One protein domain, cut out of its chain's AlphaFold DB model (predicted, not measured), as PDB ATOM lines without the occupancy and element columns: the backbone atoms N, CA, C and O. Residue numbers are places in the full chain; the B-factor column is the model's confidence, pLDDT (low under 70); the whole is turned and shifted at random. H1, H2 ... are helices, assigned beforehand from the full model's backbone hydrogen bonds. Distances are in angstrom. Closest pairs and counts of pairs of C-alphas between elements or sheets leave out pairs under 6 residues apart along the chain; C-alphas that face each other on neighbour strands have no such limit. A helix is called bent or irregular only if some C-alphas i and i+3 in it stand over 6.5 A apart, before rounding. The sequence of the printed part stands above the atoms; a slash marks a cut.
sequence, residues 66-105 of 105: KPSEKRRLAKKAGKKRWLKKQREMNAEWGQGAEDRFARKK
ATOM      1  N   LYS A  66       1.418 -46.728   9.910       96.75
ATOM      2  CA  LYS A  66       2.546 -45.831   9.648       96.75
ATOM      3  C   LYS A  66       2.077 -44.366   9.654       96.75
ATOM      4  O   LYS A  66       1.022 -44.045   9.094       96.75
ATOM      5  N   PRO A  67       2.868 -43.427  10.202       94.56
ATOM      6  CA  PRO A  67       2.460 -42.025  10.315       94.56
ATOM      7  C   PRO A  67       2.154 -41.374   8.954       94.56
ATOM      8  O   PRO A  67       1.266 -40.525   8.852       94.56
ATOM      9  N   SER A  68       2.833 -41.799   7.885       95.50
ATOM     10  CA  SER A  68       2.559 -41.362   6.509       95.50
ATOM     11  C   SER A  68       1.142 -41.722   6.051       95.50
ATOM     12  O   SER A  68       0.437 -40.890   5.473       95.50
ATOM     13  N   GLU A  69       0.689 -42.932   6.360       94.31
ATOM     14  CA  GLU A  69      -0.639 -43.417   6.012       94.31
ATOM     15  C   GLU A  69      -1.731 -42.720   6.825       94.31
ATOM     16  O   GLU A  69      -2.721 -42.259   6.250       94.31
ATOM     17  N   LYS A  70      -1.501 -42.501   8.126       93.31
ATOM     18  CA  LYS A  70      -2.392 -41.694   8.975       93.31
ATOM     19  C   LYS A  70      -2.586 -40.280   8.407       93.31
ATOM     20  O   LYS A  70      -3.717 -39.803   8.292       93.31
ATOM     21  N   ARG A  71      -1.505 -39.625   7.959       95.00
ATOM     22  CA  ARG A  71      -1.561 -38.302   7.301       95.00
ATOM     23  C   ARG A  71      -2.327 -38.341   5.974       95.00
ATOM     24  O   ARG A  71      -3.099 -37.423   5.689       95.00
ATOM     25  N   ARG A  72      -2.140 -39.387   5.162       96.75
ATOM     26  CA  ARG A  72      -2.856 -39.584   3.889       96.75
ATOM     27  C   ARG A  72      -4.366 -39.717   4.111       96.75
ATOM     28  O   ARG A  72      -5.147 -39.044   3.435       96.75
ATOM     29  N   LEU A  73      -4.772 -40.530   5.086       93.50
ATOM     30  CA  LEU A  73      -6.175 -40.730   5.454       93.50
ATOM     31  C   LEU A  73      -6.810 -39.445   6.002       93.50
ATOM     32  O   LEU A  73      -7.904 -39.079   5.569       93.50
ATOM     33  N   ALA A  74      -6.101 -38.703   6.859       93.94
ATOM     34  CA  ALA A  74      -6.570 -37.420   7.385       93.94
ATOM     35  C   ALA A  74      -6.823 -36.385   6.269       93.94
ATOM     36  O   ALA A  74      -7.887 -35.763   6.230       93.94
ATOM     37  N   LYS A  75      -5.901 -36.258   5.300       95.88
ATOM     38  CA  LYS A  75      -6.081 -35.388   4.120       95.88
ATOM     39  C   LYS A  75      -7.305 -35.794   3.291       95.88
ATOM     40  O   LYS A  75      -8.097 -34.935   2.900       95.88
ATOM     41  N   LYS A  76      -7.493 -37.097   3.044       96.56
ATOM     42  CA  LYS A  76      -8.659 -37.628   2.313       96.56
ATOM     43  C   LYS A  76      -9.970 -37.330   3.049       96.56
ATOM     44  O   LYS A  76     -10.939 -36.899   2.422       96.56
ATOM     45  N   ALA A  77      -9.997 -37.508   4.370       93.62
ATOM     46  CA  ALA A  77     -11.158 -37.199   5.201       93.62
ATOM     47  C   ALA A  77     -11.504 -35.700   5.175       93.62
ATOM     48  O   ALA A  77     -12.676 -35.357   5.032       93.62
ATOM     49  N   GLY A  78     -10.501 -34.817   5.236       95.19
ATOM     50  CA  GLY A  78     -10.683 -33.367   5.109       95.19
ATOM     51  C   GLY A  78     -11.343 -32.971   3.786       95.19
ATOM     52  O   GLY A  78     -12.385 -32.315   3.793       95.19
ATOM     53  N   LYS A  79     -10.815 -33.467   2.657       96.50
ATOM     54  CA  LYS A  79     -11.417 -33.248   1.327       96.50
ATOM     55  C   LYS A  79     -12.868 -33.738   1.270       96.50
ATOM     56  O   LYS A  79     -13.745 -33.018   0.805       96.50
ATOM     57  N   LYS A  80     -13.145 -34.937   1.796       96.06
ATOM     58  CA  LYS A  80     -14.504 -35.507   1.826       96.06
ATOM     59  C   LYS A  80     -15.478 -34.652   2.649       96.06
ATOM     60  O   LYS A  80     -16.616 -34.468   2.224       96.06
ATOM     61  N   ARG A  81     -15.051 -34.130   3.808       94.75
ATOM     62  CA  ARG A  81     -15.868 -33.232   4.647       94.75
ATOM     63  C   ARG A  81     -16.176 -31.920   3.927       94.75
ATOM     64  O   ARG A  81     -17.324 -31.492   3.942       94.75
ATOM     65  N   TRP A  82     -15.186 -31.334   3.255       94.62
ATOM     66  CA  TRP A  82     -15.372 -30.119   2.460       94.62
ATOM     67  C   TRP A  82     -16.363 -30.319   1.308       94.62
ATOM     68  O   TRP A  82     -17.340 -29.584   1.214       94.62
ATOM     69  N   LEU A  83     -16.184 -31.367   0.500       95.50
ATOM     70  CA  LEU A  83     -17.099 -31.686  -0.604       95.50
ATOM     71  C   LEU A  83     -18.522 -31.986  -0.117       95.50
ATOM     72  O   LEU A  83     -19.497 -31.679  -0.795       95.50
ATOM     73  N   LYS A  84     -18.665 -32.600   1.063       93.75
ATOM     74  CA  LYS A  84     -19.977 -32.778   1.694       93.75
ATOM     75  C   LYS A  84     -20.596 -31.424   2.063       93.75
ATOM     76  O   LYS A  84     -21.740 -31.198   1.691       93.75
ATOM     77  N   LYS A  85     -19.837 -30.529   2.703       92.88
ATOM     78  CA  LYS A  85     -20.299 -29.179   3.055       92.88
ATOM     79  C   LYS A  85     -20.692 -28.367   1.820       92.88
ATOM     80  O   LYS A  85     -21.727 -27.725   1.839       92.88
ATOM     81  N   GLN A  86     -19.906 -28.414   0.742       91.75
ATOM     82  CA  GLN A  86     -20.258 -27.750  -0.519       91.75
ATOM     83  C   GLN A  86     -21.575 -28.273  -1.091       91.75
ATOM     84  O   GLN A  86     -22.410 -27.475  -1.489       91.75
ATOM     85  N   ARG A  87     -21.799 -29.592  -1.082       90.50
ATOM     86  CA  ARG A  87     -23.084 -30.160  -1.513       90.50
ATOM     87  C   ARG A  87     -24.245 -29.733  -0.622       90.50
ATOM     88  O   ARG A  87     -25.306 -29.443  -1.148       90.50
ATOM     89  N   GLU A  88     -24.051 -29.688   0.694       89.06
ATOM     90  CA  GLU A  88     -25.073 -29.206   1.634       89.06
ATOM     91  C   GLU A  88     -25.386 -27.725   1.398       89.06
ATOM     92  O   GLU A  88     -26.552 -27.388   1.256       89.06
ATOM     93  N   MET A  89     -24.369 -26.869   1.246       86.69
ATOM     94  CA  MET A  89     -24.555 -25.454   0.905       86.69
ATOM     95  C   MET A  89     -25.254 -25.297  -0.448       86.69
ATOM     96  O   MET A  89     -26.218 -24.557  -0.540       86.69
ATOM     97  N   ASN A  90     -24.841 -26.027  -1.482       84.69
ATOM     98  CA  ASN A  90     -25.484 -25.959  -2.795       84.69
ATOM     99  C   ASN A  90     -26.914 -26.517  -2.789       84.69
ATOM    100  O   ASN A  90     -27.705 -26.101  -3.621       84.69
ATOM    101  N   ALA A  91     -27.250 -27.455  -1.899       84.81
ATOM    102  CA  ALA A  91     -28.608 -27.979  -1.753       84.81
ATOM    103  C   ALA A  91     -29.500 -27.037  -0.930       84.81
ATOM    104  O   ALA A  91     -30.651 -26.819  -1.285       84.81
ATOM    105  N   GLU A  92     -28.966 -26.457   0.146       71.75
ATOM    106  CA  GLU A  92     -29.657 -25.500   1.020       71.75
ATOM    107  C   GLU A  92     -29.873 -24.147   0.327       71.75
ATOM    108  O   GLU A  92     -30.912 -23.516   0.490       71.75
ATOM    109  N   TRP A  93     -28.915 -23.733  -0.503       64.88
ATOM    110  CA  TRP A  93     -29.002 -22.553  -1.368       64.88
ATOM    111  C   TRP A  93     -29.512 -22.895  -2.778       64.88
ATOM    112  O   TRP A  93     -29.578 -22.021  -3.649       64.88
ATOM    113  N   GLY A  94     -29.843 -24.163  -3.020       55.44
ATOM    114  CA  GLY A  94     -30.119 -24.709  -4.341       55.44
ATOM    115  C   GLY A  94     -31.416 -24.190  -4.935       55.44
ATOM    116  O   GLY A  94     -32.436 -24.138  -4.261       55.44
ATOM    117  N   GLN A  95     -31.356 -23.893  -6.235       47.38
ATOM    118  CA  GLN A  95     -32.443 -23.512  -7.153       47.38
ATOM    119  C   GLN A  95     -32.755 -22.011  -7.300       47.38
ATOM    120  O   GLN A  95     -33.352 -21.635  -8.295       47.38
ATOM    121  N   GLY A  96     -32.307 -21.117  -6.408       46.97
ATOM    122  CA  GLY A  96     -32.624 -19.676  -6.526       46.97
ATOM    123  C   GLY A  96     -31.492 -18.762  -7.013       46.97
ATOM    124  O   GLY A  96     -31.746 -17.628  -7.418       46.97
ATOM    125  N   ALA A  97     -30.229 -19.182  -6.919       50.75
ATOM    126  CA  ALA A  97     -29.093 -18.303  -7.219       50.75
ATOM    127  C   ALA A  97     -28.720 -18.279  -8.709       50.75
ATOM    128  O   ALA A  97     -28.391 -17.210  -9.223       50.75
ATOM    129  N   GLU A  98     -28.831 -19.417  -9.395       52.28
ATOM    130  CA  GLU A  98     -28.522 -19.548 -10.826       52.28
ATOM    131  C   GLU A  98     -29.593 -18.839 -11.691       52.28
ATOM    132  O   GLU A  98     -29.255 -18.097 -12.613       52.28
ATOM    133  N   ASP A  99     -30.868 -18.879 -11.279       53.25
ATOM    134  CA  ASP A  99     -31.992 -18.187 -11.941       53.25
ATOM    135  C   ASP A  99     -32.047 -16.665 -11.718       53.25
ATOM    136  O   ASP A  99     -32.792 -15.949 -12.401       53.25
ATOM    137  N   ARG A 100     -31.312 -16.135 -10.730       50.78
ATOM    138  CA  ARG A 100     -31.322 -14.692 -10.420       50.78
ATOM    139  C   ARG A 100     -30.473 -13.867 -11.380       50.78
ATOM    140  O   ARG A 100     -30.776 -12.693 -11.575       50.78
ATOM    141  N   PHE A 101     -29.458 -14.467 -11.998       55.34
ATOM    142  CA  PHE A 101     -28.651 -13.812 -13.031       55.34
ATOM    143  C   PHE A 101     -29.145 -14.107 -14.456       55.34
ATOM    144  O   PHE A 101     -28.942 -13.280 -15.338       55.34
ATOM    145  N   ALA A 102     -29.860 -15.216 -14.676       57.81
ATOM    146  CA  ALA A 102     -30.417 -15.573 -15.985       57.81
ATOM    147  C   ALA A 102     -31.637 -14.724 -16.419       57.81
ATOM    148  O   ALA A 102     -31.946 -14.670 -17.602       57.81
ATOM    149  N   ARG A 103     -32.315 -14.026 -15.490       57.53
ATOM    150  CA  ARG A 103     -33.498 -13.175 -15.764       57.53
ATOM    151  C   ARG A 103     -33.200 -11.703 -16.085       57.53
ATOM    152  O   ARG A 103     -34.134 -10.924 -16.240       57.53
ATOM    153  N   LYS A 104     -31.927 -11.292 -16.122       54.34
ATOM    154  CA  LYS A 104     -31.517  -9.881 -16.284       54.34
ATOM    155  C   LYS A 104     -30.855  -9.596 -17.641       54.34
ATOM    156  O   LYS A 104     -29.915  -8.806 -17.711       54.34
ATOM    157  N   LYS A 105     -31.329 -10.262 -18.690       48.41
ATOM    158  CA  LYS A 105     -30.977 -10.029 -20.092       48.41
ATOM    159  C   LYS A 105     -32.268  -9.897 -20.887       48.41
ATOM    160  O   LYS A 105     -32.255  -9.107 -21.849       48.41
TER     161      LYS A 105
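This is residues 66 to 105 of the 105 residues of the protein "30S ribosomal protein S21" of Euryarchaeota archaeon (UniProt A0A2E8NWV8). One long unbent helix, H1, makes most of a thin rod, and at its end a few loop residues turn off to a very short helix, H2, and a short tail, which together make a small arm that does not fold back on H1. There is no packed core: residues 66 to 105 stand free. The printed part has 40 residues with two named helices, H1 then H2, and no named strand; the class is all helix. The whole is extended, with a radius of gyration of the C-alphas of 17.2 A, and the C-alphas span 57 by 18 by 5 A.

H1, residues 67 to 92, is the longest helix, with 26 residues. H2, residues 98 to 102, follows it after a tight link of 5 residues. H1 and H2 are apart, with no C-alpha of the one within 8 A of the other. In H1 every O i to N i+4 pair is within hydrogen-bond range. In H2 0 of 1 such pairs is within range, and 0 of 2 O i to N i+3 pairs.

H1 runs from Pro 67, C-alpha at (2.460, -42.025, 10.315), to Glu 92, C-alpha at (-29.657, -25.500, 1.020), 37.3 A from first to last C-alpha. H2 runs from Glu 98 to Ala 102, whose C-alpha is at (-30.417, -15.573, -15.985), and has 5 residues. H2 is neither bent nor irregular, but only just: C-alphas 98 and 101 are 6.1 A apart.

The C-alphas of Lys 66 and Lys 105, the two farthest apart, are 57.4 A apart. The printed part has no cut, and Lys 105 is the chain's last residue. The mean pLDDT of the printed part is 79.8; it is 92 for H1 and 54 for H2, and residues 93 to 105 are under 70.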